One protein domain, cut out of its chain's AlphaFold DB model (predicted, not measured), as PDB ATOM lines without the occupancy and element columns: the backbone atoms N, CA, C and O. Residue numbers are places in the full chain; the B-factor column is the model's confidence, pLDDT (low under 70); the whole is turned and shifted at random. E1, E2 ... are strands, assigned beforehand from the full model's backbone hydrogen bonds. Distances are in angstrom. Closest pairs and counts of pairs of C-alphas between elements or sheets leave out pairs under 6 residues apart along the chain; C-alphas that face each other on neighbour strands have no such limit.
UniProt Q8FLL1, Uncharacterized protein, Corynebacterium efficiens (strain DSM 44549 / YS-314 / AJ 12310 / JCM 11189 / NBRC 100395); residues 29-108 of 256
ATOM      1  N   THR A  29     135.523  98.920 131.704       77.50
ATOM      2  CA  THR A  29     134.389  98.487 130.882       77.50
ATOM      3  C   THR A  29     133.174  99.360 131.178       77.50
ATOM      4  O   THR A  29     132.708  99.452 132.309       77.50
ATOM      5  N   MET A  30     132.624  99.961 130.132       70.88
ATOM      6  CA  MET A  30     131.411 100.762 130.164       70.88
ATOM      7  C   MET A  30     130.266  99.960 129.543       70.88
ATOM      8  O   MET A  30     130.264  99.694 128.339       70.88
ATOM      9  N   GLU A  31     129.271  99.601 130.354       66.19
ATOM     10  CA  GLU A  31     128.020  99.025 129.858       66.19
ATOM     11  C   GLU A  31     126.987 100.109 129.548       66.19
ATOM     12  O   GLU A  31     126.783 101.076 130.297       66.19
ATOM     13  N   TYR A  32     126.292  99.924 128.429       64.81
ATOM     14  CA  TYR A  32     125.147 100.742 128.066       64.81
ATOM     15  C   TYR A  32     123.856 100.014 128.434       64.81
ATOM     16  O   TYR A  32     123.625  98.887 128.008       64.81
ATOM     17  N   THR A  33     122.992 100.680 129.203       48.78
ATOM     18  CA  THR A  33     121.662 100.156 129.557       48.78
ATOM     19  C   THR A  33     120.785  99.941 128.321       48.78
ATOM     20  O   THR A  33     120.025  98.980 128.271       48.78
ATOM     21  N   ASP A  34     120.943 100.794 127.306       53.47
ATOM     22  CA  ASP A  34     120.345 100.632 125.985       53.47
ATOM     23  C   ASP A  34     121.471 100.411 124.974       53.47
ATOM     24  O   ASP A  34     122.399 101.221 124.890       53.47
ATOM     25  N   ALA A  35     121.403  99.323 124.203       59.12
ATOM     26  CA  ALA A  35     122.365  99.091 123.134       59.12
ATOM     27  C   ALA A  35     122.322 100.265 122.139       59.12
ATOM     28  O   ALA A  35     121.254 100.790 121.822       59.12
ATOM     29  N   LEU A  36     123.482 100.680 121.640       56.88
ATOM     30  CA  LEU A  36     123.633 101.824 120.743       56.88
ATOM     31  C   LEU A  36     123.884 101.342 119.320       56.88
ATOM     32  O   LEU A  36     124.826 100.592 119.090       56.88
ATOM     33  N   PHE A  37     123.071 101.771 118.359       56.53
ATOM     34  CA  PHE A  37     123.313 101.450 116.955       56.53
ATOM     35  C   PHE A  37     124.465 102.299 116.409       56.53
ATOM     36  O   PHE A  37     124.414 103.526 116.442       56.53
ATOM     37  N   ASP A  38     125.506 101.635 115.929       63.06
ATOM     38  CA  ASP A  38     126.645 102.228 115.243       63.06
ATOM     39  C   ASP A  38     126.400 102.188 113.737       63.06
ATOM     40  O   ASP A  38     126.343 101.111 113.142       63.06
ATOM     41  N   GLU A  39     126.219 103.362 113.131       56.22
ATOM     42  CA  GLU A  39     125.872 103.505 111.713       56.22
ATOM     43  C   GLU A  39     127.012 103.073 110.785       56.22
ATOM     44  O   GLU A  39     126.743 102.527 109.715       56.22
ATOM     45  N   ASP A  40     128.267 103.214 111.220       50.22
ATOM     46  CA  ASP A  40     129.436 102.826 110.424       50.22
ATOM     47  C   ASP A  40     129.534 101.300 110.265       50.22
ATOM     48  O   ASP A  40     129.966 100.797 109.228       50.22
ATOM     49  N   THR A  41     129.124 100.540 111.291       58.84
ATOM     50  CA  THR A  41     129.150  99.062 111.263       58.84
ATOM     51  C   THR A  41     127.781  98.419 111.080       58.84
ATOM     52  O   THR A  41     127.695  97.209 110.850       58.84
ATOM     53  N   GLY A  42     126.707  99.203 111.176       57.62
ATOM     54  CA  GLY A  42     125.325  98.742 111.118       57.62
ATOM     55  C   GLY A  42     124.941  97.803 112.266       57.62
ATOM     56  O   GLY A  42     124.157  96.874 112.051       57.62
ATOM     57  N   ARG A  43     125.523  97.966 113.464       60.97
ATOM     58  CA  ARG A  43     125.344  97.031 114.593       60.97
ATOM     59  C   ARG A  43     125.044  97.728 115.909       60.97
ATOM     60  O   ARG A  43     125.470  98.844 116.156       60.97
ATOM     61  N   TRP A  44     124.344  97.010 116.780       59.19
ATOM     62  CA  TRP A  44     124.085  97.429 118.150       59.19
ATOM     63  C   TRP A  44     125.292  97.105 119.042       59.19
ATOM     64  O   TRP A  44     125.697  95.949 119.147       59.19
ATOM     65  N   ILE A  45     125.857  98.128 119.674       67.00
ATOM     66  CA  ILE A  45     126.976  98.068 120.612       67.00
ATOM     67  C   ILE A  45     126.418  98.218 122.027       67.00
ATOM     68  O   ILE A  45     125.828  99.243 122.363       67.00
ATOM     69  N   SER A  46     126.622  97.209 122.867       64.75
ATOM     70  CA  SER A  46     126.206  97.213 124.279       64.75
ATOM     71  C   SER A  46     127.357  97.472 125.256       64.75
ATOM     72  O   SER A  46     127.105  97.769 126.420       64.75
ATOM     73  N   SER A  47     128.606  97.402 124.788       67.00
ATOM     74  CA  SER A  47     129.809  97.539 125.613       67.00
ATOM     75  C   SER A  47     130.884  98.365 124.907       67.00
ATOM     76  O   SER A  47     131.135  98.177 123.715       67.00
ATOM     77  N   ALA A  48     131.544  99.246 125.649       74.62
ATOM     78  CA  ALA A  48     132.756  99.946 125.232       74.62
ATOM     79  C   ALA A  48     133.753  99.965 126.393       74.62
ATOM     80  O   ALA A  48     133.399  99.627 127.516       74.62
ATOM     81  N   GLU A  49     134.987 100.379 126.137       79.94
ATOM     82  CA  GLU A  49     135.972 100.595 127.196       79.94
ATOM     83  C   GLU A  49     136.395 102.059 127.195       79.94
ATOM     84  O   GLU A  49     136.544 102.663 126.128       79.94
ATOM     85  N   GLY A  50     136.572 102.635 128.380       80.75
ATOM     86  CA  GLY A  50     137.037 104.004 128.536       80.75
ATOM     87  C   GLY A  50     138.272 104.102 129.416       80.75
ATOM     88  O   GLY A  50     138.459 103.312 130.336       80.75
ATOM     89  N   ALA A  51     139.110 105.081 129.108       83.69
ATOM     90  CA  ALA A  51     140.285 105.435 129.882       83.69
ATOM     91  C   ALA A  51     140.358 106.953 130.043       83.69
ATOM     92  O   ALA A  51     139.890 107.717 129.192       83.69
ATOM     93  N   GLU A  52     140.971 107.386 131.138       82.31
ATOM     94  CA  GLU A  52     141.196 108.791 131.443       82.31
ATOM     95  C   GLU A  52     142.691 109.107 131.441       82.31
ATOM     96  O   GLU A  52     143.498 108.370 132.010       82.31
ATOM     97  N   VAL A  53     143.057 110.216 130.799       84.19
ATOM     98  CA  VAL A  53     144.442 110.677 130.685       84.19
ATOM     99  C   VAL A  53     144.511 112.165 131.043       84.19
ATOM    100  O   VAL A  53     143.760 112.961 130.471       84.19
ATOM    101  N   PRO A  54     145.398 112.592 131.961       86.06
ATOM    102  CA  PRO A  54     145.655 114.012 132.194       86.06
ATOM    103  C   PRO A  54     146.072 114.712 130.894       86.06
ATOM    104  O   PRO A  54     146.943 114.221 130.177       86.06
ATOM    105  N   PHE A  55     145.464 115.858 130.576       85.00
ATOM    106  CA  PHE A  55     145.704 116.545 129.305       85.00
ATOM    107  C   PHE A  55     145.709 118.065 129.463       85.00
ATOM    108  O   PHE A  55     144.919 118.628 130.217       85.00
ATOM    109  N   VAL A  56     146.566 118.748 128.704       86.88
ATOM    110  CA  VAL A  56     146.604 120.214 128.640       86.88
ATOM    111  C   VAL A  56     146.262 120.649 127.220       86.88
ATOM    112  O   VAL A  56     147.027 120.418 126.282       86.88
ATOM    113  N   ALA A  57     145.103 121.280 127.053       84.75
ATOM    114  CA  ALA A  57     144.704 121.847 125.775       84.75
ATOM    115  C   ALA A  57     145.503 123.120 125.472       84.75
ATOM    116  O   ALA A  57     145.904 123.859 126.371       84.75
ATOM    117  N   PHE A  58     145.724 123.371 124.178       85.31
ATOM    118  CA  PHE A  58     146.493 124.514 123.678       85.31
ATOM    119  C   PHE A  58     147.936 124.587 124.201       85.31
ATOM    120  O   PHE A  58     148.500 125.670 124.286       85.31
ATOM    121  N   ALA A  59     148.572 123.445 124.478       84.56
ATOM    122  CA  ALA A  59     149.943 123.378 125.001       84.56
ATOM    123  C   ALA A  59     151.007 124.109 124.146       84.56
ATOM    124  O   ALA A  59     152.083 124.429 124.640       84.56
ATOM    125  N   SER A  60     150.728 124.394 122.867       84.00
ATOM    126  CA  SER A  60     151.601 125.188 121.986       84.00
ATOM    127  C   SER A  60     151.482 126.709 122.176       84.00
ATOM    128  O   SER A  60     152.256 127.463 121.584       84.00
ATOM    129  N   LYS A  61     150.507 127.179 122.960       87.44
ATOM    130  CA  LYS A  61     150.284 128.591 123.295       87.44
ATOM    131  C   LYS A  61     151.064 128.987 124.561       87.44
ATOM    132  O   LYS A  61     151.519 128.103 125.293       87.44
ATOM    133  N   PRO A  62     151.243 130.299 124.826       92.06
ATOM    134  CA  PRO A  62     151.819 130.773 126.082       92.06
ATOM    135  C   PRO A  62     151.090 130.182 127.289       92.06
ATOM    136  O   PRO A  62     149.894 129.920 127.213       92.06
ATOM    137  N   GLU A  63     151.794 130.022 128.409       89.25
ATOM    138  CA  GLU A  63     151.278 129.362 129.620       89.25
ATOM    139  C   GLU A  63     149.932 129.933 130.102       89.25
ATOM    140  O   GLU A  63     149.067 129.184 130.540       89.25
ATOM    141  N   ALA A  64     149.707 131.240 129.928       89.94
ATOM    142  CA  ALA A  64     148.454 131.908 130.285       89.94
ATOM    143  C   ALA A  64     147.219 131.445 129.479       89.94
ATOM    144  O   ALA A  64     146.099 131.589 129.962       89.94
ATOM    145  N   ASP A  65     147.416 130.899 128.275       87.19
ATOM    146  CA  ASP A  65     146.349 130.432 127.378       87.19
ATOM    147  C   ASP A  65     146.179 128.900 127.416       87.19
ATOM    148  O   ASP A  65     145.326 128.344 126.717       87.19
ATOM    149  N   GLN A  66     147.007 128.197 128.193       88.31
ATOM    150  CA  GLN A  66     146.933 126.747 128.327       88.31
ATOM    151  C   GLN A  66     145.803 126.358 129.276       88.31
ATOM    152  O   GLN A  66     145.631 126.943 130.345       88.31
ATOM    153  N   VAL A  67     145.038 125.336 128.893       90.06
ATOM    154  CA  VAL A  67     143.879 124.889 129.670       90.06
ATOM    155  C   VAL A  67     144.133 123.470 130.175       90.06
ATOM    156  O   VAL A  67     144.015 122.521 129.392       90.06
ATOM    157  N   PRO A  68     144.490 123.294 131.460       89.88
ATOM    158  CA  PRO A  68     144.622 121.970 132.045       89.88
ATOM    159  C   PRO A  68     143.244 121.319 132.198       89.88
ATOM    160  O   PRO A  68     142.252 121.970 132.529       89.88
ATOM    161  N   GLY A  69     143.189 120.017 131.967       89.38
ATOM    162  CA  GLY A  69     141.991 119.211 132.118       89.38
ATOM    163  C   GLY A  69     142.314 117.730 131.981       89.38
ATOM    164  O   GLY A  69     143.419 117.275 132.285       89.38
ATOM    165  N   ARG A  70     141.336 116.971 131.502       86.31
ATOM    166  CA  ARG A  70     141.490 115.547 131.220       86.31
ATOM    167  C   ARG A  70     140.973 115.207 129.836       86.31
ATOM    168  O   ARG A  70     140.040 115.830 129.328       86.31
ATOM    169  N   GLN A  71     141.577 114.190 129.248       87.38
ATOM    170  CA  GLN A  71     141.107 113.547 128.040       87.38
ATOM    171  C   GLN A  71     140.464 112.214 128.420       87.38
ATOM    172  O   GLN A  71     141.103 111.342 129.003       87.38
ATOM    173  N   VAL A  72     139.187 112.073 128.091       86.44
ATOM    174  CA  VAL A  72     138.434 110.827 128.200       86.44
ATOM    175  C   VAL A  72     138.480 110.150 126.840       86.44
ATOM    176  O   VAL A  72     138.021 110.715 125.847       86.44
ATOM    177  N   VAL A  73     139.055 108.953 126.783       85.31
ATOM    178  CA  VAL A  73     139.192 108.171 125.554       85.31
ATOM    179  C   VAL A  73     138.295 106.955 125.652       85.31
ATOM    180  O   VAL A  73     138.486 106.107 126.514       85.31
ATOM    181  N   ARG A  74     137.340 106.844 124.736       85.38
ATOM    182  CA  ARG A  74     136.519 105.652 124.555       85.38
ATOM    183  C   ARG A  74     137.031 104.858 123.364       85.38
ATOM    184  O   ARG A  74     137.202 105.422 122.283       85.38
ATOM    185  N   ARG A  75     137.190 103.547 123.527       80.94
ATOM    186  CA  ARG A  75     137.488 102.620 122.432       80.94
ATOM    187  C   ARG A  75     136.336 101.648 122.189       80.94
ATOM    188  O   ARG A  75     135.657 101.219 123.122       80.94
ATOM    189  N   ILE A  76     136.105 101.322 120.922       79.44
ATOM    190  CA  ILE A  76     135.143 100.308 120.481       79.44
ATOM    191  C   ILE A  76     135.901  99.284 119.635       79.44
ATOM    192  O   ILE A  76     136.546  99.695 118.667       79.44
ATOM    193  N   PRO A  77     135.793  97.977 119.928       75.75
ATOM    194  CA  PRO A  77     136.329  96.939 119.058       75.75
ATOM    195  C   PRO A  77     135.776  97.060 117.636       75.75
ATOM    196  O   PRO A  77     134.563  97.120 117.410       75.75
ATOM    197  N   GLU A  78     136.666  97.082 116.653       72.88
ATOM    198  CA  GLU A  78     136.290  97.079 115.252       72.88
ATOM    199  C   GLU A  78     135.950  95.650 114.828       72.88
ATOM    200  O   GLU A  78     136.793  94.757 114.736       72.88
ATOM    201  N   LEU A  79     134.662  95.420 114.579       65.44
ATOM    202  CA  LEU A  79     134.131  94.128 114.160       65.44
ATOM    203  C   LEU A  79     134.369  93.915 112.658       65.44
ATOM    204  O   LEU A  79     133.427  93.769 111.879       65.44
ATOM    205  N   ASN A  80     135.638  93.891 112.250       62.94
ATOM    206  CA  ASN A  80     136.018  93.512 110.894       62.94
ATOM    207  C   ASN A  80     135.556  92.082 110.589       62.94
ATOM    208  O   ASN A  80     135.489  91.221 111.473       62.94
ATOM    209  N   LYS A  81     135.230  91.801 109.319       58.62
ATOM    210  CA  LYS A  81     134.928  90.433 108.877       58.62
ATOM    211  C   LYS A  81     136.180  89.579 109.090       58.62
ATOM    212  O   LYS A  81     137.074  89.592 108.259       58.62
ATOM    213  N   LYS A  82     136.232  88.814 110.187       60.91
ATOM    214  CA  LYS A  82     137.346  87.893 110.495       60.91
ATOM    215  C   LYS A  82     137.399  86.675 109.553       60.91
ATOM    216  O   LYS A  82     138.351  85.910 109.604       60.91
ATOM    217  N   ASN A  83     136.384  86.503 108.700       59.59
ATOM    218  CA  ASN A  83     136.251  85.406 107.740       59.59
ATOM    219  C   ASN A  83     136.664  85.857 106.326       59.59
ATOM    220  O   ASN A  83     135.851  85.883 105.403       59.59
ATOM    221  N   VAL A  84     137.904  86.323 106.202       68.75
ATOM    222  CA  VAL A  84     138.560  86.703 104.942       68.75
ATOM    223  C   VAL A  84     139.899  85.971 104.864       68.75
ATOM    224  O   VAL A  84     140.467  85.645 105.904       68.75
ATOM    225  N   ASP A  85     140.411  85.738 103.653       66.31
ATOM    226  CA  ASP A  85     141.629  84.936 103.421       66.31
ATOM    227  C   ASP A  85     142.875  85.463 104.157       66.31
ATOM    228  O   ASP A  85     143.825  84.718 104.392       66.31
ATOM    229  N   GLN A  86     142.870  86.742 104.546       70.06
ATOM    230  CA  GLN A  86     143.890  87.352 105.398       70.06
ATOM    231  C   GLN A  86     143.227  88.120 106.547       70.06
ATOM    232  O   GLN A  86     142.891  89.298 106.383       70.06
ATOM    233  N   PRO A  87     142.995  87.487 107.709       66.81
ATOM    234  CA  PRO A  87     142.536  88.214 108.881       66.81
ATOM    235  C   PRO A  87     143.605  89.224 109.323       66.81
ATOM    236  O   PRO A  87     144.806  88.969 109.216       66.81
ATOM    237  N   GLY A  88     143.165  90.383 109.820       65.44
ATOM    238  CA  GLY A  88     144.065  91.387 110.382       65.44
ATOM    239  C   GLY A  88     144.877  90.810 111.545       65.44
ATOM    240  O   GLY A  88     144.340  90.080 112.375       65.44
ATOM    241  N   LEU A  89     146.169  91.142 111.597       70.06
ATOM    242  CA  LEU A  89     147.107  90.631 112.607       70.06
ATOM    243  C   LEU A  89     146.780  91.109 114.034       70.06
ATOM    244  O   LEU A  89     147.165  90.458 115.001       70.06
ATOM    245  N   PHE A  90     146.065  92.230 114.162       72.69
ATOM    246  CA  PHE A  90     145.711  92.856 115.433       72.69
ATOM    247  C   PHE A  90     144.208  93.119 115.508       72.69
ATOM    248  O   PHE A  90     143.573  93.424 114.492       72.69
ATOM    249  N   ASP A  91     143.652  93.046 116.717       74.00
ATOM    250  CA  ASP A  91     142.301  93.534 116.975       74.00
ATOM    251  C   ASP A  91     142.300  95.064 116.884       74.00
ATOM    252  O   ASP A  91     142.913  95.773 117.688       74.00
ATOM    253  N   LEU A  92     141.617  95.573 115.864       76.88
ATOM    254  CA  LEU A  92     141.489  97.002 115.631       76.88
ATOM    255  C   LEU A  92     140.414  97.587 116.544       76.88
ATOM    256  O   LEU A  92     139.422  96.931 116.859       76.88
ATOM    257  N   HIS A  93     140.629  98.824 116.974       78.12
ATOM    258  CA  HIS A  93     139.695  99.571 117.803       78.12
ATOM    259  C   HIS A  93     139.498 100.961 117.206       78.12
ATOM    260  O   HIS A  93     140.457 101.604 116.778       78.12
ATOM    261  N   ARG A  94     138.255 101.450 117.217       78.00
ATOM    262  CA  ARG A  94     137.944 102.852 116.928       78.00
ATOM    263  C   ARG A  94     137.998 103.650 118.220       78.00
ATOM    264  O   ARG A  94     137.321 103.305 119.189       78.00
ATOM    265  N   PHE A  95     138.798 104.709 118.218       80.50
ATOM    266  CA  PHE A  95     139.008 105.579 119.368       80.50
ATOM    267  C   PHE A  95     138.247 106.889 119.193       80.50
ATOM    268  O   PHE A  95     138.283 107.510 118.134       80.50
ATOM    269  N   HIS A  96     137.588 107.326 120.257       79.69
ATOM    270  CA  HIS A  96     136.949 108.629 120.355       79.69
ATOM    271  C   HIS A  96     137.474 109.321 121.604       79.69
ATOM    272  O   HIS A  96     137.314 108.801 122.706       79.69
ATOM    273  N   ALA A  97     138.096 110.484 121.432       83.44
ATOM    274  CA  ALA A  97     138.645 111.261 122.531       83.44
ATOM    275  C   ALA A  97     137.814 112.525 122.763       83.44
ATOM    276  O   ALA A  97     137.451 113.229 121.821       83.44
ATOM    277  N   VAL A  98     137.549 112.822 124.031       83.88
ATOM    278  CA  VAL A  98     136.846 114.023 124.483       83.88
ATOM    279  C   VAL A  98     137.707 114.720 125.522       83.88
ATOM    280  O   VAL A  98     138.158 114.096 126.476       83.88
ATOM    281  N   PHE A  99     137.923 116.021 125.358       86.81
ATOM    282  CA  PHE A  99     138.560 116.843 126.381       86.81
ATOM    283  C   PHE A  99     137.503 117.467 127.299       86.81
ATOM    284  O   PHE A  99     136.498 117.994 126.819       86.81
ATOM    285  N   THR A 100     137.739 117.438 128.610       86.31
ATOM    286  CA  THR A 100     136.891 118.116 129.595       86.31
ATOM    287  C   THR A 100     137.717 118.748 130.711       86.31
ATOM    288  O   THR A 100     138.748 118.221 131.133       86.31
ATOM    289  N   THR A 101     137.245 119.895 131.196       91.19
ATOM    290  CA  THR A 101     137.773 120.606 132.370       91.19
ATOM    291  C   THR A 101     136.893 120.425 133.607       91.19
ATOM    292  O   THR A 101     137.207 120.975 134.660       91.19
ATOM    293  N   ALA A 102     135.780 119.687 133.494       87.44
ATOM    294  CA  ALA A 102     134.892 119.404 134.618       87.44
ATOM    295  C   ALA A 102     135.649 118.654 135.724       87.44
ATOM    296  O   ALA A 102     136.599 117.943 135.438       87.44
ATOM    297  N   ASP A 103     135.236 118.754 136.984       84.50
ATOM    298  CA  ASP A 103     135.839 117.964 138.068       84.50
ATOM    299  C   ASP A 103     135.456 116.468 137.923       84.50
ATOM    300  O   ASP A 103     134.297 116.195 137.592       84.50
ATOM    301  N   PRO A 104     136.368 115.486 138.109       82.19
ATOM    302  CA  PRO A 104     136.018 114.059 138.050       82.19
ATOM    303  C   PRO A 104     134.950 113.644 139.070       82.19
ATOM    304  O   PRO A 104     134.158 112.750 138.794       82.19
ATOM    305  N   ALA A 105     134.882 114.311 140.226       83.50
ATOM    306  CA  ALA A 105     133.865 114.061 141.245       83.50
ATOM    307  C   ALA A 105     132.471 114.567 140.836       83.50
ATOM    308  O   ALA A 105     131.467 114.113 141.383       83.50
ATOM    309  N   LEU A 106     132.396 115.513 139.891       83.38
ATOM    310  CA  LEU A 106     131.136 116.041 139.362       83.38
ATOM    311  C   LEU A 106     130.689 115.301 138.097       83.38
ATOM    312  O   LEU A 106     129.498 115.059 137.906       83.38
ATOM    313  N   LEU A 107     131.642 114.989 137.220       82.94
ATOM    314  CA  LEU A 107     131.400 114.371 135.925       82.94
ATOM    315  C   LEU A 107     132.419 113.253 135.712       82.94
ATOM    316  O   LEU A 107     133.493 113.487 135.156       82.94
ATOM    317  N   ASP A 108     132.081 112.050 136.166       85.06
ATOM    318  CA  ASP A 108     132.936 110.875 135.990       85.06
ATOM    319  C   ASP A 108     133.195 110.559 134.501       85.06
ATOM    320  O   ASP A 108     132.589 111.134 133.587       85.06
TER     321      ASP A 108
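What this domain is: This is residues 29 to 108 of the 256 residues of an uncharacterized protein of Corynebacterium efficiens (strain DSM 44549 / YS-314 / AJ 12310 / JCM 11189 / NBRC 100395) (UniProt Q8FLL1). Picture a long, strongly twisted ribbon of antiparallel strands, E2, E3 and E4, with a hairpin loop at each end, residues 58 to 66 and residues 78 to 92. E1 pairs with the first part of E2 off to one side, and the four-stranded sheet is curled like part of a barrel. The printed part has 80 residues, no named helix and four strands in a meander, each strand the antiparallel neighbour of the one before, in the order E1, E2, E3, E4; the class is all strand. It is only just loose, close to extended, with a radius of gyration of the C-alphas of 17.0 A, and elongated, spanning 54 by 31 by 20 A.

Where its parts are: Find C-alpha 29 at (134.389, 98.487, 130.882), where E1, residues 29 to 38, begins; it bends by 100 degrees at residue 34. E2, residues 43 to 57, runs 33.4 A and bends by 84 degrees at residue 54. E3, residues 67 to 77, runs 30.8 A. E4, residues 93 to 100, runs 22.2 A to C-alpha 100 at (136.891, 118.116, 129.595).

How they stand to each other: Look first at the hairpin of E1 and E2, where N 30 and O 48 are 2.7 A apart, within hydrogen-bond range. The pairing is staggered: E2 pairs with E1 over residues 43 to 49 and with E3 over residues 49 to 57. In the hairpin of E2 and E3, at 156 degrees, N 53 and O 71 are 2.9 A apart. In the hairpin of E3 and E4, at 158 degrees, N 74 and O 96 are 2.8 A apart. E1 and E4 are the edge strands, and E1 is apart from E3 and E4.

The domain as a whole: The C-alphas of Ala 64 and Asp 85 are the two farthest apart, 54.5 A. The printed part has no cut. The link from E3 to E4 is long, 15 residues. Mean pLDDT of the printed part is 75.7; residues 31 to 47, 79 to 85 and 87 to 88 are under 70.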